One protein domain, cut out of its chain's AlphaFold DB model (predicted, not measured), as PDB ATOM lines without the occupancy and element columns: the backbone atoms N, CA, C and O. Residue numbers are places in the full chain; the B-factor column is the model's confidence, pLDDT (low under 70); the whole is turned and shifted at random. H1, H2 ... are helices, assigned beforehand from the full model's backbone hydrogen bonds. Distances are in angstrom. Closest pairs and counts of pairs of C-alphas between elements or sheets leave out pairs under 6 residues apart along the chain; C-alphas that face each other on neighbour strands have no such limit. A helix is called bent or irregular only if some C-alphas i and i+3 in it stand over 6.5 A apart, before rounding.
ATOM      1  N   LEU A  11      91.933  68.859 169.049       87.06
ATOM      2  CA  LEU A  11      93.158  69.297 168.380       87.06
ATOM      3  C   LEU A  11      93.575  68.303 167.291       87.06
ATOM      4  O   LEU A  11      93.834  68.703 166.157       87.06
ATOM      5  N   VAL A  12      93.584  67.006 167.605       87.12
ATOM      6  CA  VAL A  12      93.970  65.966 166.638       87.12
ATOM      7  C   VAL A  12      93.022  65.924 165.448       87.12
ATOM      8  O   VAL A  12      93.482  65.911 164.310       87.12
ATOM      9  N   ILE A  13      91.710  65.936 165.691       89.06
ATOM     10  CA  ILE A  13      90.704  65.928 164.624       89.06
ATOM     11  C   ILE A  13      90.860  67.169 163.743       89.06
ATOM     12  O   ILE A  13      90.871  67.042 162.521       89.06
ATOM     13  N   SER A  14      91.058  68.350 164.338       90.69
ATOM     14  CA  SER A  14      91.268  69.593 163.583       90.69
ATOM     15  C   SER A  14      92.506  69.512 162.684       90.69
ATOM     16  O   SER A  14      92.435  69.864 161.508       90.69
ATOM     17  N   LEU A  15      93.624  68.990 163.201       90.69
ATOM     18  CA  LEU A  15      94.855  68.803 162.426       90.69
ATOM     19  C   LEU A  15      94.687  67.776 161.299       90.69
ATOM     20  O   LEU A  15      95.169  68.010 160.193       90.69
ATOM     21  N   LEU A  16      93.989  66.663 161.550       91.19
ATOM     22  CA  LEU A  16      93.726  65.641 160.532       91.19
ATOM     23  C   LEU A  16      92.814  66.166 159.419       91.19
ATOM     24  O   LEU A  16      93.087  65.910 158.248       91.19
ATOM     25  N   LEU A  17      91.771  66.929 159.761       93.69
ATOM     26  CA  LEU A  17      90.885  67.557 158.778       93.69
ATOM     27  C   LEU A  17      91.637  68.578 157.923       93.69
ATOM     28  O   LEU A  17      91.560  68.519 156.698       93.69
ATOM     29  N   LEU A  18      92.417  69.469 158.545       94.12
ATOM     30  CA  LEU A  18      93.250  70.430 157.816       94.12
ATOM     31  C   LEU A  18      94.295  69.725 156.937       94.12
ATOM     32  O   LEU A  18      94.523  70.144 155.804       94.12
ATOM     33  N   GLY A  19      94.886  68.630 157.423       93.69
ATOM     34  CA  GLY A  19      95.818  67.807 156.655       93.69
ATOM     35  C   GLY A  19      95.168  67.135 155.443       93.69
ATOM     36  O   GLY A  19      95.727  67.162 154.348       93.69
ATOM     37  N   ALA A  20      93.959  66.593 155.606       93.00
ATOM     38  CA  ALA A  20      93.194  66.008 154.509       93.00
ATOM     39  C   ALA A  20      92.833  67.057 153.446       93.00
ATOM     40  O   ALA A  20      93.059  66.827 152.259       93.00
ATOM     41  N   ILE A  21      92.349  68.230 153.872       94.19
ATOM     42  CA  ILE A  21      92.065  69.371 152.988       94.19
ATOM     43  C   ILE A  21      93.342  69.774 152.240       94.19
ATOM     44  O   ILE A  21      93.329  69.867 151.016       94.19
ATOM     45  N   SER A  22      94.470  69.925 152.938       93.25
ATOM     46  CA  SER A  22      95.754  70.242 152.308       93.25
ATOM     47  C   SER A  22      96.130  69.236 151.215       93.25
ATOM     48  O   SER A  22      96.433  69.649 150.099       93.25
ATOM     49  N   CYS A  23      96.051  67.929 151.483       92.25
ATOM     50  CA  CYS A  23      96.355  66.901 150.483       92.25
ATOM     51  C   CYS A  23      95.458  66.997 149.240       92.25
ATOM     52  O   CYS A  23      95.963  66.901 148.120       92.25
ATOM     53  N   LEU A  24      94.150  67.212 149.425       92.25
ATOM     54  CA  LEU A  24      93.192  67.342 148.323       92.25
ATOM     55  C   LEU A  24      93.512  68.553 147.439       92.25
ATOM     56  O   LEU A  24      93.606  68.423 146.220       92.25
ATOM     57  N   PHE A  25      93.738  69.722 148.038       91.88
ATOM     58  CA  PHE A  25      93.949  70.948 147.263       91.88
ATOM     59  C   PHE A  25      95.362  71.073 146.693       91.88
ATOM     60  O   PHE A  25      95.524  71.657 145.622       91.88
ATOM     61  N   VAL A  26      96.376  70.470 147.327       91.50
ATOM     62  CA  VAL A  26      97.716  70.327 146.728       91.50
ATOM     63  C   VAL A  26      97.650  69.416 145.504       91.50
ATOM     64  O   VAL A  26      98.253  69.723 144.474       91.50
ATOM     65  N   HIS A  27      96.891  68.318 145.572       90.69
ATOM     66  CA  HIS A  27      96.647  67.474 144.407       90.69
ATOM     67  C   HIS A  27      95.936  68.256 143.300       90.69
ATOM     68  O   HIS A  27      96.468  68.368 142.199       90.69
ATOM     69  N   SER A  28      94.797  68.878 143.603       89.19
ATOM     70  CA  SER A  28      94.023  69.615 142.602       89.19
ATOM     71  C   SER A  28      94.805  70.751 141.936       89.19
ATOM     72  O   SER A  28      94.787  70.901 140.711       89.19
ATOM     73  N   SER A  29      95.580  71.496 142.724       86.81
ATOM     74  CA  SER A  29      96.399  72.609 142.231       86.81
ATOM     75  C   SER A  29      97.635  72.166 141.444       86.81
ATOM     76  O   SER A  29      98.226  72.990 140.755       86.81
ATOM     77  N   SER A  30      98.055  70.899 141.554       83.69
ATOM     78  CA  SER A  30      99.237  70.373 140.847       83.69
ATOM     79  C   SER A  30      98.911  69.620 139.559       83.69
ATOM     80  O   SER A  30      99.798  69.453 138.728       83.69
ATOM     81  N   VAL A  31      97.664  69.174 139.387       81.25
ATOM     82  CA  VAL A  31      97.212  68.433 138.195       81.25
ATOM     83  C   VAL A  31      96.755  69.372 137.074       81.25
ATOM     84  O   VAL A  31      96.887  69.046 135.898       81.25
ATOM     85  N   ASN A  32      96.237  70.548 137.423       72.31
ATOM     86  CA  ASN A  32      95.697  71.499 136.456       72.31
ATOM     87  C   ASN A  32      96.797  72.388 135.838       72.31
ATOM     88  O   ASN A  32      97.769  72.740 136.504       72.31
ATOM     89  N   PHE A  33      96.614  72.787 134.572       71.75
ATOM     90  CA  PHE A  33      97.491  73.693 133.800       71.75
ATOM     91  C   PHE A  33      98.904  73.189 133.449       71.75
ATOM     92  O   PHE A  33      99.730  73.998 133.035       71.75
ATOM     93  N   GLU A  34      99.192  71.889 133.605       72.75
ATOM     94  CA  GLU A  34     100.477  71.253 133.228       72.75
ATOM     95  C   GLU A  34     101.737  71.975 133.757       72.75
ATOM     96  O   GLU A  34     102.835  71.819 133.225       72.75
ATOM     97  N   GLN A  35     101.611  72.751 134.841       74.88
ATOM     98  CA  GLN A  35     102.733  73.510 135.402       74.88
ATOM     99  C   GLN A  35     103.825  72.577 135.964       74.88
ATOM    100  O   GLN A  35     104.993  72.959 136.056       74.88
ATOM    101  N   TYR A  36     103.459  71.343 136.324       77.88
ATOM    102  CA  TYR A  36     104.352  70.368 136.938       77.88
ATOM    103  C   TYR A  36     104.219  68.997 136.283       77.88
ATOM    104  O   TYR A  36     103.135  68.557 135.919       77.88
ATOM    105  N   SER A  37     105.341  68.280 136.202       67.50
ATOM    106  CA  SER A  37     105.411  66.932 135.625       67.50
ATOM    107  C   SER A  37     104.820  65.836 136.518       67.50
ATOM    108  O   SER A  37     104.620  64.712 136.067       67.50
ATOM    109  N   SER A  38     104.581  66.125 137.800       74.81
ATOM    110  CA  SER A  38     104.011  65.174 138.756       74.81
ATOM    111  C   SER A  38     103.270  65.898 139.873       74.81
ATOM    112  O   SER A  38     103.646  67.003 140.265       74.81
ATOM    113  N   SER A  39     102.238  65.250 140.413       79.88
ATOM    114  CA  SER A  39     101.523  65.770 141.574       79.88
ATOM    115  C   SER A  39     102.394  65.724 142.831       79.88
ATOM    116  O   SER A  39     103.100  64.746 143.096       79.88
ATOM    117  N   PHE A  40     102.290  66.761 143.661       85.50
ATOM    118  CA  PHE A  40     103.013  66.852 144.930       85.50
ATOM    119  C   PHE A  40     102.363  66.059 146.073       85.50
ATOM    120  O   PHE A  40     102.929  66.003 147.164       85.50
ATOM    121  N   ILE A  41     101.222  65.397 145.841       88.00
ATOM    122  CA  ILE A  41     100.462  64.689 146.886       88.00
ATOM    123  C   ILE A  41     101.282  63.624 147.627       88.00
ATOM    124  O   ILE A  41     101.215  63.543 148.851       88.00
ATOM    125  N   ILE A  42     102.103  62.839 146.916       87.12
ATOM    126  CA  ILE A  42     102.927  61.786 147.539       87.12
ATOM    127  C   ILE A  42     103.948  62.413 148.493       87.12
ATOM    128  O   ILE A  42     104.134  61.935 149.612       87.12
ATOM    129  N   LYS A  43     104.579  63.518 148.071       87.38
ATOM    130  CA  LYS A  43     105.519  64.263 148.915       87.38
ATOM    131  C   LYS A  43     104.799  64.867 150.119       87.38
ATOM    132  O   LYS A  43     105.294  64.732 151.230       87.38
ATOM    133  N   GLN A  44     103.619  65.457 149.918       90.44
ATOM    134  CA  GLN A  44     102.807  66.031 150.994       90.44
ATOM    135  C   GLN A  44     102.448  64.981 152.055       90.44
ATOM    136  O   GLN A  44     102.641  65.207 153.249       90.44
ATOM    137  N   PHE A  45     101.993  63.804 151.624       90.00
ATOM    138  CA  PHE A  45     101.663  62.702 152.522       90.00
ATOM    139  C   PHE A  45     102.892  62.196 153.293       90.00
ATOM    140  O   PHE A  45     102.828  62.007 154.508       90.00
ATOM    141  N   LEU A  46     104.037  62.047 152.614       90.25
ATOM    142  CA  LEU A  46     105.301  61.674 153.252       90.25
ATOM    143  C   LEU A  46     105.728  62.706 154.310       90.25
ATOM    144  O   LEU A  46     106.097  62.325 155.420       90.25
ATOM    145  N   PHE A  47     105.633  64.005 154.006       91.19
ATOM    146  CA  PHE A  47     105.959  65.067 154.960       91.19
ATOM    147  C   PHE A  47     104.999  65.110 156.150       91.19
ATOM    148  O   PHE A  47     105.457  65.361 157.263       91.19
ATOM    149  N   TYR A  48     103.713  64.791 155.970       92.12
ATOM    150  CA  TYR A  48     102.798  64.627 157.102       92.12
ATOM    151  C   TYR A  48     103.210  63.474 158.019       92.12
ATOM    152  O   TYR A  48     103.215  63.647 159.236       92.12
ATOM    153  N   ILE A  49     103.617  62.327 157.465       91.00
ATOM    154  CA  ILE A  49     104.115  61.197 158.264       91.00
ATOM    155  C   ILE A  49     105.386  61.589 159.025       91.00
ATOM    156  O   ILE A  49     105.489  61.328 160.228       91.00
ATOM    157  N   ILE A  50     106.341  62.238 158.351       91.81
ATOM    158  CA  ILE A  50     107.583  62.711 158.976       91.81
ATOM    159  C   ILE A  50     107.263  63.716 160.091       91.81
ATOM    160  O   ILE A  50     107.750  63.564 161.210       91.81
ATOM    161  N   GLY A  51     106.400  64.697 159.822       91.69
ATOM    162  CA  GLY A  51     105.984  65.713 160.786       91.69
ATOM    163  C   GLY A  51     105.283  65.121 162.009       91.69
ATOM    164  O   GLY A  51     105.641  65.457 163.135       91.69
ATOM    165  N   LEU A  52     104.350  64.182 161.812       90.06
ATOM    166  CA  LEU A  52     103.684  63.457 162.900       90.06
ATOM    167  C   LEU A  52     104.681  62.640 163.728       90.06
ATOM    168  O   LEU A  52     104.602  62.636 164.954       90.06
ATOM    169  N   THR A  53     105.646  61.991 163.078       91.12
ATOM    170  CA  THR A  53     106.690  61.217 163.765       91.12
ATOM    171  C   THR A  53     107.576  62.122 164.619       91.12
ATOM    172  O   THR A  53     107.824  61.815 165.785       91.12
ATOM    173  N   ILE A  54     108.008  63.268 164.079       92.19
ATOM    174  CA  ILE A  54     108.791  64.271 164.817       92.19
ATOM    175  C   ILE A  54     107.974  64.834 165.983       92.19
ATOM    176  O   ILE A  54     108.486  64.919 167.095       92.19
ATOM    177  N   MET A  55     106.700  65.168 165.759       89.38
ATOM    178  CA  MET A  55     105.796  65.674 166.795       89.38
ATOM    179  C   MET A  55     105.648  64.672 167.946       89.38
ATOM    180  O   MET A  55     105.794  65.048 169.109       89.38
ATOM    181  N   LEU A  56     105.414  63.393 167.634       87.81
ATOM    182  CA  LEU A  56     105.344  62.334 168.640       87.81
ATOM    183  C   LEU A  56     106.682  62.171 169.366       87.81
ATOM    184  O   LEU A  56     106.687  62.071 170.588       87.81
ATOM    185  N   GLY A  57     107.810  62.220 168.655       90.62
ATOM    186  CA  GLY A  57     109.141  62.176 169.263       90.62
ATOM    187  C   GLY A  57     109.391  63.327 170.242       90.62
ATOM    188  O   GLY A  57     109.841  63.093 171.361       90.62
ATOM    189  N   ILE A  58     109.040  64.559 169.860       89.69
ATOM    190  CA  ILE A  58     109.159  65.743 170.722       89.69
ATOM    191  C   ILE A  58     108.210  65.645 171.921       89.69
ATOM    192  O   ILE A  58     108.594  66.041 173.016       89.69
ATOM    193  N   SER A  59     107.014  65.067 171.759       86.06
ATOM    194  CA  SER A  59     106.056  64.893 172.864       86.06
ATOM    195  C   SER A  59     106.556  63.976 173.991       86.06
ATOM    196  O   SER A  59     106.028  64.016 175.099       86.06
ATOM    197  N   LEU A  60     107.583  63.159 173.722       87.75
ATOM    198  CA  LEU A  60     108.227  62.311 174.726       87.75
ATOM    199  C   LEU A  60     109.250  63.072 175.577       87.75
ATOM    200  O   LEU A  60     109.650  62.564 176.624       87.75
ATOM    201  N   LEU A  61     109.693  64.248 175.123       89.56
ATOM    202  CA  LEU A  61     110.669  65.065 175.829       89.56
ATOM    203  C   LEU A  61     109.983  65.890 176.912       89.56
ATOM    204  O   LEU A  61     108.959  66.532 176.674       89.56
ATOM    205  N   SER A 225     115.705  97.647 147.504       75.56
ATOM    206  CA  SER A 225     116.058  96.992 146.241       75.56
ATOM    207  C   SER A 225     114.885  97.014 145.254       75.56
ATOM    208  O   SER A 225     113.719  97.005 145.653       75.56
ATOM    209  N   GLY A 226     115.171  96.962 143.946       76.75
ATOM    210  CA  GLY A 226     114.125  96.963 142.909       76.75
ATOM    211  C   GLY A 226     113.081  95.847 143.077       76.75
ATOM    212  O   GLY A 226     111.904  96.058 142.793       76.75
ATOM    213  N   HIS A 227     113.480  94.689 143.616       72.88
ATOM    214  CA  HIS A 227     112.558  93.595 143.939       72.88
ATOM    215  C   HIS A 227     111.634  93.915 145.128       72.88
ATOM    216  O   HIS A 227     110.451  93.591 145.106       72.88
ATOM    217  N   GLN A 228     112.152  94.562 146.175       73.94
ATOM    218  CA  GLN A 228     111.340  94.972 147.326       73.94
ATOM    219  C   GLN A 228     110.325  96.046 146.922       73.94
ATOM    220  O   GLN A 228     109.157  95.967 147.298       73.94
ATOM    221  N   ILE A 229     110.758  97.004 146.101       79.75
ATOM    222  CA  ILE A 229     109.904  98.060 145.556       79.75
ATOM    223  C   ILE A 229     108.775  97.461 144.707       79.75
ATOM    224  O   ILE A 229     107.616  97.822 144.901       79.75
ATOM    225  N   SER A 230     109.080  96.514 143.811       78.69
ATOM    226  CA  SER A 230     108.056  95.902 142.954       78.69
ATOM    227  C   SER A 230     107.012  95.118 143.752       78.69
ATOM    228  O   SER A 230     105.830  95.186 143.428       78.69
ATOM    229  N   ARG A 231     107.403  94.442 144.841       79.25
ATOM    230  CA  ARG A 231     106.455  93.786 145.760       79.25
ATOM    231  C   ARG A 231     105.553  94.790 146.485       79.25
ATOM    232  O   ARG A 231     104.359  94.531 146.612       79.25
ATOM    233  N   ILE A 232     106.100  95.924 146.935       82.00
ATOM    234  CA  ILE A 232     105.329  96.976 147.617       82.00
ATOM    235  C   ILE A 232     104.321  97.613 146.656       82.00
ATOM    236  O   ILE A 232     103.138  97.695 146.983       82.00
ATOM    237  N   TYR A 233     104.750  98.007 145.455       81.75
ATOM    238  CA  TYR A 233     103.859  98.596 144.452       81.75
ATOM    239  C   TYR A 233     102.827  97.608 143.916       81.75
ATOM    240  O   TYR A 233     101.656  97.961 143.788       81.75
ATOM    241  N   GLY A 234     103.220  96.354 143.683       82.94
ATOM    242  CA  GLY A 234     102.293  95.295 143.296       82.94
ATOM    243  C   GLY A 234     101.199  95.036 144.337       82.94
ATOM    244  O   GLY A 234     100.112  94.597 143.971       82.94
ATOM    245  N   TRP A 235     101.457  95.337 145.616       81.94
ATOM    246  CA  TRP A 235     100.468  95.258 146.693       81.94
ATOM    247  C   TRP A 235      99.636  96.542 146.856       81.94
ATOM    248  O   TRP A 235      98.418  96.450 146.991       81.94
ATOM    249  N   LEU A 236     100.263  97.725 146.826       81.38
ATOM    250  CA  LEU A 236      99.585  99.020 147.010       81.38
ATOM    251  C   LEU A 236      98.726  99.422 145.804       81.38
ATOM    252  O   LEU A 236      97.614  99.916 145.974       81.38
ATOM    253  N   GLN A 237      99.243  99.223 144.592       82.75
ATOM    254  CA  GLN A 237      98.615  99.626 143.331       82.75
ATOM    255  C   GLN A 237      98.589  98.443 142.351       82.75
ATOM    256  O   GLN A 237      99.196  98.486 141.276       82.75
ATOM    257  N   PRO A 238      97.860  97.359 142.683       82.19
ATOM    258  CA  PRO A 238      97.881  96.131 141.897       82.19
ATOM    259  C   PRO A 238      97.398  96.336 140.456       82.19
ATOM    260  O   PRO A 238      97.842  95.623 139.560       82.19
ATOM    261  N   TYR A 239      96.515  97.305 140.207       82.69
ATOM    262  CA  TYR A 239      95.983  97.581 138.869       82.69
ATOM    263  C   TYR A 239      96.941  98.378 137.974       82.69
ATOM    264  O   TYR A 239      96.840  98.265 136.757       82.69
ATOM    265  N   GLU A 240      97.870  99.139 138.558       84.31
ATOM    266  CA  GLU A 240      98.877  99.910 137.815       84.31
ATOM    267  C   GLU A 240     100.121  99.058 137.529       84.31
ATOM    268  O   GLU A 240     100.654  99.082 136.423       84.31
ATOM    269  N   TYR A 241     100.547  98.234 138.493       83.44
ATOM    270  CA  TYR A 241     101.746  97.397 138.379       83.44
ATOM    271  C   TYR A 241     101.404  95.938 138.072       83.44
ATOM    272  O   TYR A 241     101.715  95.031 138.853       83.44
ATOM    273  N   THR A 242     100.769  95.717 136.918       81.31
ATOM    274  CA  THR A 242     100.143  94.441 136.530       81.31
ATOM    275  C   THR A 242     101.076  93.238 136.556       81.31
ATOM    276  O   THR A 242     100.627  92.147 136.896       81.31
ATOM    277  N   ASP A 243     102.353  93.428 136.227       82.69
ATOM    278  CA  ASP A 243     103.328  92.336 136.171       82.69
ATOM    279  C   ASP A 243     103.725  91.879 137.578       82.69
ATOM    280  O   ASP A 243     103.726  90.689 137.890       82.69
ATOM    281  N   SER A 244     103.999  92.837 138.467       82.19
ATOM    282  CA  SER A 244     104.369  92.555 139.861       82.19
ATOM    283  C   SER A 244     103.195  92.054 140.708       82.19
ATOM    284  O   SER A 244     103.391  91.308 141.669       82.19
ATOM    285  N   SER A 245     101.972  92.437 140.338       86.44
ATOM    286  CA  SER A 245     100.734  92.060 141.015       86.44
ATOM    287  C   SER A 245     100.042  90.856 140.378       86.44
ATOM    288  O   SER A 245      98.999  90.433 140.879       86.44
ATOM    289  N   PHE A 246     100.593  90.293 139.294       88.56
ATOM    290  CA  PHE A 246      99.945  89.259 138.487       88.56
ATOM    291  C   PHE A 246      99.407  88.111 139.347       88.56
ATOM    292  O   PHE A 246      98.213  87.830 139.326       88.56
ATOM    293  N   GLN A 247     100.263  87.512 140.179       87.88
ATOM    294  CA  GLN A 247      99.872  86.411 141.066       87.88
ATOM    295  C   GLN A 247      98.734  86.807 142.021       87.88
ATOM    296  O   GLN A 247      97.760  86.070 142.162       87.88
ATOM    297  N   VAL A 248      98.812  87.998 142.624       87.94
ATOM    298  CA  VAL A 248      97.799  88.516 143.558       87.94
ATOM    299  C   VAL A 248      96.457  88.725 142.854       87.94
ATOM    300  O   VAL A 248      95.416  88.300 143.355       87.94
ATOM    301  N   ARG A 249      96.470  89.328 141.662       90.75
ATOM    302  CA  ARG A 249      95.266  89.562 140.853       90.75
ATOM    303  C   ARG A 249      94.613  88.258 140.419       90.75
ATOM    304  O   ARG A 249      93.401  88.122 140.556       90.75
ATOM    305  N   GLN A 250      95.408  87.298 139.952       91.69
ATOM    306  CA  GLN A 250      94.908  85.975 139.589       91.69
ATOM    307  C   GLN A 250      94.325  85.251 140.809       91.69
ATOM    308  O   GLN A 250      93.275  84.625 140.697       91.69
ATOM    309  N   GLY A 251      94.933  85.405 141.990       92.31
ATOM    310  CA  GLY A 251      94.375  84.920 143.251       92.31
ATOM    311  C   GLY A 251      92.991  85.506 143.554       92.31
ATOM    312  O   GLY A 251      92.066  84.756 143.862       92.31
ATOM    313  N   PHE A 252      92.807  86.823 143.401       91.69
ATOM    314  CA  PHE A 252      91.490  87.452 143.577       91.69
ATOM    315  C   PHE A 252      90.463  86.979 142.547       91.69
ATOM    316  O   PHE A 252      89.316  86.725 142.911       91.69
ATOM    317  N   MET A 253      90.861  86.823 141.282       93.38
ATOM    318  CA  MET A 253      89.974  86.285 140.247       93.38
ATOM    319  C   MET A 253      89.572  84.838 140.544       93.38
ATOM    320  O   MET A 253      88.399  84.501 140.408       93.38
ATOM    321  N   ALA A 254      90.510  84.000 140.998       93.94
ATOM    322  CA  ALA A 254      90.247  82.619 141.395       93.94
ATOM    323  C   ALA A 254      89.203  82.565 142.519       93.94
ATOM    324  O   ALA A 254      88.157  81.940 142.344       93.94
ATOM    325  N   ILE A 255      89.428  83.319 143.604       94.69
ATOM    326  CA  ILE A 255      88.489  83.424 144.733       94.69
ATOM    327  C   ILE A 255      87.114  83.909 144.257       94.69
ATOM    328  O   ILE A 255      86.104  83.281 144.560       94.69
ATOM    329  N   GLY A 256      87.067  85.006 143.494       94.00
ATOM    330  CA  GLY A 256      85.807  85.589 143.026       94.00
ATOM    331  C   GLY A 256      85.016  84.650 142.117       94.00
ATOM    332  O   GLY A 256      83.793  84.597 142.192       94.00
ATOM    333  N   SER A 257      85.711  83.860 141.302       95.38
ATOM    334  CA  SER A 257      85.081  82.923 140.373       95.38
ATOM    335  C   SER A 257      84.483  81.678 141.034       95.38
ATOM    336  O   SER A 257      83.730  80.963 140.379       95.38
ATOM    337  N   GLY A 258      84.820  81.398 142.297       94.19
ATOM    338  CA  GLY A 258      84.221  80.305 143.063       94.19
ATOM    339  C   GLY A 258      82.804  80.598 143.564       94.19
ATOM    340  O   GLY A 258      82.100  79.677 143.965       94.19
ATOM    341  N   GLU A 259      82.356  81.857 143.529       95.56
ATOM    342  CA  GLU A 259      81.017  82.266 143.975       95.56
ATOM    343  C   GLU A 259      80.646  81.688 145.365       95.56
ATOM    344  O   GLU A 259      81.481  81.603 146.270       95.56
ATOM    345  N   PHE A 260      79.380  81.313 145.584       96.00
ATOM    346  CA  PHE A 260      78.923  80.799 146.877       96.00
ATOM    347  C   PHE A 260      79.249  79.311 147.090       96.00
ATOM    348  O   PHE A 260      79.646  78.925 148.189       96.00
ATOM    349  N   VAL A 261      79.093  78.482 146.048       95.12
ATOM    350  CA  VAL A 261      79.133  77.004 146.134       95.12
ATOM    351  C   VAL A 261      80.446  76.403 145.613       95.12
ATOM    352  O   VAL A 261      80.793  75.285 145.982       95.12
ATOM    353  N   GLY A 262      81.201  77.143 144.803       95.12
ATOM    354  CA  GLY A 262      82.410  76.653 144.152       95.12
ATOM    355  C   GLY A 262      82.144  76.042 142.786       95.12
ATOM    356  O   GLY A 262      81.006  75.758 142.409       95.12
ATOM    357  N   LYS A 263      83.225  75.818 142.042       93.44
ATOM    358  CA  LYS A 263      83.186  75.179 140.717       93.44
ATOM    359  C   LYS A 263      83.231  73.652 140.763       93.44
ATOM    360  O   LYS A 263      83.004  73.007 139.743       93.44
ATOM    361  N   GLY A 264      83.518  73.075 141.926       92.75
ATOM    362  CA  GLY A 264      83.743  71.649 142.111       92.75
ATOM    363  C   GLY A 264      85.226  71.274 142.103       92.75
ATOM    364  O   GLY A 264      86.077  71.961 141.539       92.75
ATOM    365  N   TYR A 265      85.531  70.144 142.740       91.88
ATOM    366  CA  TYR A 265      86.893  69.626 142.861       91.88
ATOM    367  C   TYR A 265      87.532  69.392 141.484       91.88
ATOM    368  O   TYR A 265      86.862  68.875 140.591       91.88
ATOM    369  N   LEU A 266      88.808  69.756 141.317       90.00
ATOM    370  CA  LEU A 266      89.565  69.729 140.047       90.00
ATOM    371  C   LEU A 266      89.117  70.727 138.967       90.00
ATOM    372  O   LEU A 266      89.781  70.806 137.937       90.00
ATOM    373  N   HIS A 267      88.076  71.533 139.182       88.56
ATOM    374  CA  HIS A 267      87.575  72.481 138.177       88.56
ATOM    375  C   HIS A 267      88.211  73.874 138.328       88.56
ATOM    376  O   HIS A 267      87.528  74.895 138.437       88.56
ATOM    377  N   ASN A 268      89.546  73.915 138.349       82.94
ATOM    378  CA  ASN A 268      90.310  75.161 138.384       82.94
ATOM    379  C   ASN A 268      90.377  75.786 136.988       82.94
ATOM    380  O   ASN A 268      91.032  75.239 136.106       82.94
ATOM    381  N   ASN A 269      89.779  76.964 136.805       84.50
ATOM    382  CA  ASN A 269      89.775  77.670 135.517       84.50
ATOM    383  C   ASN A 269      90.675  78.910 135.528       84.50
ATOM    384  O   ASN A 269      91.071  79.392 134.467       84.50
ATOM    385  N   VAL A 270      91.019  79.429 136.710       88.75
ATOM    386  CA  VAL A 270      91.932  80.565 136.837       88.75
ATOM    387  C   VAL A 270      93.359  80.071 137.055       88.75
ATOM    388  O   VAL A 270      93.679  79.440 138.068       88.75
ATOM    389  N   TYR A 271      94.230  80.397 136.098       88.88
ATOM    390  CA  TYR A 271      95.660  80.135 136.199       88.88
ATOM    391  C   TYR A 271      96.304  81.063 137.234       88.88
ATOM    392  O   TYR A 271      96.253  82.288 137.099       88.88
ATOM    393  N   VAL A 272      96.937  80.468 138.246       87.75
ATOM    394  CA  VAL A 272      97.730  81.159 139.268       87.75
ATOM    395  C   VAL A 272      99.087  80.451 139.341       87.75
ATOM    396  O   VAL A 272      99.110  79.255 139.631       87.75
ATOM    397  N   PRO A 273     100.216  81.136 139.088       85.12
ATOM    398  CA  PRO A 273     101.530  80.523 139.243       85.12
ATOM    399  C   PRO A 273     101.749  80.070 140.686       85.12
ATOM    400  O   PRO A 273     101.455  80.828 141.608       85.12
ATOM    401  N   GLU A 274     102.295  78.866 140.876       83.44
ATOM    402  CA  GLU A 274     102.607  78.331 142.217       83.44
ATOM    403  C   GLU A 274     101.352  78.250 143.112       83.44
ATOM    404  O   GLU A 274     101.399  78.442 144.326       83.44
ATOM    405  N   LYS A 275     100.191  77.934 142.514       85.12
ATOM    406  CA  LYS A 275      98.899  77.886 143.224       85.12
ATOM    407  C   LYS A 275      98.905  76.971 144.449       85.12
ATOM    408  O   LYS A 275      98.207  77.232 145.420       85.12
ATOM    409  N   HIS A 276      99.700  75.904 144.405       82.19
ATOM    410  CA  HIS A 276      99.790  74.901 145.462       82.19
ATOM    411  C   HIS A 276     100.571  75.361 146.712       82.19
ATOM    412  O   HIS A 276     100.525  74.662 147.723       82.19
ATOM    413  N   THR A 277     101.271  76.504 146.661       85.62
ATOM    414  CA  THR A 277     102.016  77.084 147.792       85.62
ATOM    415  C   THR A 277     101.276  78.298 148.366       85.62
ATOM    416  O   THR A 277     100.372  78.144 149.187       85.62
ATOM    417  N   ASP A 278     101.604  79.503 147.898       83.19
ATOM    418  CA  ASP A 278     101.202  80.783 148.492       83.19
ATOM    419  C   ASP A 278      99.725  81.128 148.220       83.19
ATOM    420  O   ASP A 278      99.140  81.978 148.892       83.19
ATOM    421  N   PHE A 279      99.099  80.447 147.254       90.44
ATOM    422  CA  PHE A 279      97.723  80.693 146.807       90.44
ATOM    423  C   PHE A 279      96.790  79.490 147.003       90.44
ATOM    424  O   PHE A 279      95.718  79.432 146.396       90.44
ATOM    425  N   ILE A 280      97.134  78.558 147.899       92.88
ATOM    426  CA  ILE A 280      96.320  77.355 148.133       92.88
ATOM    427  C   ILE A 280      94.897  77.697 148.598       92.88
ATOM    428  O   ILE A 280      93.933  77.048 148.202       92.88
ATOM    429  N   PHE A 281      94.736  78.773 149.377       94.75
ATOM    430  CA  PHE A 281      93.417  79.252 149.790       94.75
ATOM    431  C   PHE A 281      92.579  79.743 148.601       94.75
ATOM    432  O   PHE A 281      91.369  79.538 148.580       94.75
ATOM    433  N   ALA A 282      93.212  80.332 147.581       93.94
ATOM    434  CA  ALA A 282      92.515  80.727 146.363       93.94
ATOM    435  C   ALA A 282      92.015  79.507 145.572       93.94
ATOM    436  O   ALA A 282      90.931  79.572 145.003       93.94
ATOM    437  N   ALA A 283      92.745  78.383 145.586       92.94
ATOM    438  CA  ALA A 283      92.262  77.119 145.022       92.94
ATOM    439  C   ALA A 283      91.049  76.572 145.788       92.94
ATOM    440  O   ALA A 283      90.040  76.229 145.180       92.94
ATOM    441  N   ILE A 284      91.117  76.564 147.125       95.06
ATOM    442  CA  ILE A 284      89.999  76.140 147.984       95.06
ATOM    443  C   ILE A 284      88.750  76.977 147.695       95.06
ATOM    444  O   ILE A 284      87.666  76.427 147.513       95.06
ATOM    445  N   ALA A 285      88.903  78.301 147.645       95.81
ATOM    446  CA  ALA A 285      87.801  79.218 147.394       95.81
ATOM    447  C   ALA A 285      87.248  79.096 145.967       95.81
ATOM    448  O   ALA A 285      86.046  79.221 145.785       95.81
ATOM    449  N   GLU A 286      88.080  78.823 144.960       95.19
ATOM    450  CA  GLU A 286      87.604  78.608 143.589       95.19
ATOM    451  C   GLU A 286      86.788  77.309 143.462       95.19
ATOM    452  O   GLU A 286      85.722  77.285 142.845       95.19
ATOM    453  N   GLU A 287      87.264  76.221 144.067       95.19
ATOM    454  CA  GLU A 287      86.656  74.896 143.923       95.19
ATOM    455  C   GLU A 287      85.455  74.670 144.848       95.19
ATOM    456  O   GLU A 287      84.490  74.032 144.435       95.19
ATOM    457  N   LEU A 288      85.488  75.188 146.082       96.38
ATOM    458  CA  LEU A 288      84.426  75.003 147.086       96.38
ATOM    459  C   LEU A 288      83.639  76.283 147.409       96.38
ATOM    460  O   LEU A 288      82.757  76.266 148.273       96.38
ATOM    461  N   GLY A 289      83.979  77.399 146.765       95.88
ATOM    462  CA  GLY A 289      83.290  78.671 146.937       95.88
ATOM    463  C   GLY A 289      83.436  79.249 148.337       95.88
ATOM    464  O   GLY A 289      84.286  78.856 149.148       95.88
ATOM    465  N   PHE A 290      82.541  80.186 148.642       96.81
ATOM    466  CA  PHE A 290      82.424  80.784 149.966       96.81
ATOM    467  C   PHE A 290      82.247  79.739 151.076       96.81
ATOM    468  O   PHE A 290      82.877  79.866 152.124       96.81
ATOM    469  N   ILE A 291      81.432  78.697 150.857       96.69
ATOM    470  CA  ILE A 291      81.141  77.680 151.883       96.69
ATOM    471  C   ILE A 291      82.419  76.952 152.314       96.69
ATOM    472  O   ILE A 291      82.702  76.860 153.511       96.69
ATOM    473  N   GLY A 292      83.213  76.455 151.360       95.25
ATOM    474  CA  GLY A 292      84.452  75.752 151.688       95.25
ATOM    475  C   GLY A 292      85.517  76.669 152.278       95.25
ATOM    476  O   GLY A 292      86.165  76.300 153.258       95.25
ATOM    477  N   GLY A 293      85.653  77.888 151.747       96.00
ATOM    478  CA  GLY A 293      86.554  78.895 152.311       96.00
ATOM    479  C   GLY A 293      86.208  79.233 153.766       96.00
ATOM    480  O   GLY A 293      87.080  79.202 154.638       96.00
ATOM    481  N   ALA A 294      84.927  79.481 154.053       96.75
ATOM    482  CA  ALA A 294      84.433  79.753 155.401       96.75
ATOM    483  C   ALA A 294      84.641  78.558 156.342       96.75
ATOM    484  O   ALA A 294      85.048  78.747 157.487       96.75
ATOM    485  N   PHE A 295      84.426  77.330 155.860       96.06
ATOM    486  CA  PHE A 295      84.678  76.115 156.630       96.06
ATOM    487  C   PHE A 295      86.153  75.977 157.035       96.06
ATOM    488  O   PHE A 295      86.449  75.704 158.198       96.06
ATOM    489  N   VAL A 296      87.091  76.228 156.114       96.19
ATOM    490  CA  VAL A 296      88.532  76.189 156.418       96.19
ATOM    491  C   VAL A 296      88.919  77.266 157.432       96.19
ATOM    492  O   VAL A 296      89.637  76.974 158.388       96.19
ATOM    493  N   ILE A 297      88.404  78.490 157.282       96.00
ATOM    494  CA  ILE A 297      88.636  79.571 158.253       96.00
ATOM    495  C   ILE A 297      88.071  79.192 159.630       96.00
ATOM    496  O   ILE A 297      88.745  79.381 160.644       96.00
ATOM    497  N   ALA A 298      86.870  78.613 159.680       95.38
ATOM    498  CA  ALA A 298      86.260  78.153 160.922       95.38
ATOM    499  C   ALA A 298      87.092  77.053 161.600       95.38
ATOM    500  O   ALA A 298      87.269  77.096 162.817       95.38
ATOM    501  N   LEU A 299      87.664  76.113 160.838       94.75
ATOM    502  CA  LEU A 299      88.583  75.098 161.369       94.75
ATOM    503  C   LEU A 299      89.869  75.709 161.942       94.75
ATOM    504  O   LEU A 299      90.313  75.297 163.013       94.75
ATOM    505  N   LEU A 300      90.456  76.705 161.273       94.31
ATOM    506  CA  LEU A 300      91.630  77.420 161.792       94.31
ATOM    507  C   LEU A 300      91.307  78.182 163.089       94.31
ATOM    508  O   LEU A 300      92.111  78.200 164.027       94.31
ATOM    509  N   PHE A 301      90.113  78.772 163.172       93.19
ATOM    510  CA  PHE A 301      89.646  79.449 164.379       93.19
ATOM    511  C   PHE A 301      89.379  78.463 165.523       93.19
ATOM    512  O   PHE A 301      89.822  78.697 166.647       93.19
ATOM    513  N   LEU A 302      88.743  77.322 165.234       91.44
ATOM    514  CA  LEU A 302      88.540  76.232 166.190       91.44
ATOM    515  C   LEU A 302      89.878  75.743 166.755       91.44
ATOM    516  O   LEU A 302      90.026  75.659 167.972       91.44
ATOM    517  N   LEU A 303      90.866  75.482 165.892       91.50
ATOM    518  CA  LEU A 303      92.209  75.074 166.310       91.50
ATOM    519  C   LEU A 303      92.830  76.100 167.269       91.50
ATOM    520  O   LEU A 303      93.385  75.728 168.301       91.50
ATOM    521  N   SER A 304      92.689  77.390 166.959       89.62
ATOM    522  CA  SER A 304      93.197  78.485 167.794       89.62
ATOM    523  C   SER A 304      92.504  78.545 169.162       89.62
ATOM    524  O   SER A 304      93.167  78.726 170.184       89.62
ATOM    525  N   ILE A 305      91.181  78.342 169.205       88.81
ATOM    526  CA  ILE A 305      90.420  78.279 170.459       88.81
ATOM    527  C   ILE A 305      90.876  77.087 171.297       88.81
ATOM    528  O   ILE A 305      91.192  77.267 172.471       88.81
ATOM    529  N   VAL A 306      90.944  75.892 170.706       88.31
ATOM    530  CA  VAL A 306      91.369  74.678 171.414       88.31
ATOM    531  C   VAL A 306      92.755  74.886 172.025       88.31
ATOM    532  O   VAL A 306      92.926  74.666 173.220       88.31
ATOM    533  N   LEU A 307      93.709  75.429 171.260       86.38
ATOM    534  CA  LEU A 307      95.046  75.766 171.761       86.38
ATOM    535  C   LEU A 307      95.022  76.740 172.948       86.38
ATOM    536  O   LEU A 307      95.819  76.589 173.866       86.38
ATOM    537  N   SER A 308      94.111  77.715 172.958       84.12
ATOM    538  CA  SER A 308      93.979  78.667 174.073       84.12
ATOM    539  C   SER A 308      93.348  78.065 175.337       84.12
ATOM    540  O   SER A 308      93.533  78.595 176.434       84.12
ATOM    541  N   LEU A 309      92.590  76.974 175.189       83.00
ATOM    542  CA  LEU A 309      91.913  76.279 176.284       83.00
ATOM    543  C   LEU A 309      92.780  75.184 176.917       83.00
ATOM    544  O   LEU A 309      92.521  74.803 178.060       83.00
ATOM    545  N   LEU A 310      93.811  74.715 176.207       77.12
ATOM    546  CA  LEU A 310      94.845  73.840 176.754       77.12
ATOM    547  C   LEU A 310      95.626  74.602 177.835       77.12
ATOM    548  O   LEU A 310      96.476  75.439 177.539       77.12
ATOM    549  N   ARG A 311      95.289  74.332 179.099       55.28
ATOM    550  CA  ARG A 311      96.006  74.803 180.290       55.28
ATOM    551  C   ARG A 311      96.948  73.735 180.818       55.28
ATOM    552  O   ARG A 311      96.521  72.560 180.871       55.28
TER     553      ARG A 311
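Overview. This is residues 11 to 61 and 225 to 311 of the 311 residues of the protein "Cell cycle protein FtsW" of Lysinibacillus fusiformis ZB2 (UniProt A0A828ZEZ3). Three long helical pieces, H2, H1 and H5b, are loosely splayed, with H1 between the other two and running opposite to both. At one end the short pieces H5a and H4 pack together, H5a crossing H1, and H3 lies farther out beyond H4. Residues 49 to 61, of which 49 to 59 belong to H2, stick out free. The 138 printed residues, with five named helices H1 to H5 in chain order and no named strand, are all helix by class. The whole is only just loose, close to compact, with a radius of gyration of the C-alphas of 17.4 A and spans of 53 by 37 by 32 A.

Along the chain. H5, residues 280 to 309, was assigned as one helix by its hydrogen bonds but is bent: C-alphas 287 and 290 are 9.4 A apart. Its arms are H5a, residues 280 to 287, 10.8 A, and H5b, residues 290 to 309, 28.3 A, ending at C-alpha 309 (91.913, 76.279, 176.284). H1, residues 11 to 34, 36.0 A, begins at C-alpha 11 (93.158, 69.297, 168.380) and is irregular, C-alphas 30 and 33 being 8.0 A apart. H2 is residues 41 to 59, 26.6 A; H3 is residues 226 to 236, 15.2 A; H4 is residues 246 to 257, 16.3 A.

Arrangement. H5a and H5b touch at a steep tilt of 42 degrees, closest at C-alphas 285 and 293, 5.1 A. H1 touches H5b with residues 11 to 18 alone, closest at C-alphas 14 and 303, 6.2 A, opposite ways at 34 degrees, only just shallow. H1 touches H5a about perpendicular at 75 degrees, closest at C-alphas 25 and 284, 6.6 A. H1 and H2 form a helical hairpin, closest at C-alphas 27 and 41, 5.3 A. H4 touches H5a, closest at C-alphas 255 and 285, 5.0 A. H3 is close to H4 but not clearly touching, C-alphas 235 and 248 being 7.9 A apart. Every O i to N i+4 pair is within hydrogen-bond range in H2, H3, H4, H5a and H5b; in H1, 17 of 20.

Size, cuts and confidence. The C-alphas of Leu 60 and Glu 240 are the two farthest apart, 53.5 A. Residues 62 to 224 are not printed, with 43.9 A from C-alpha 61 to C-alpha 225. The link H4 to H5 is long, 22 residues. Residues 37 and 311 have pLDDT under 70.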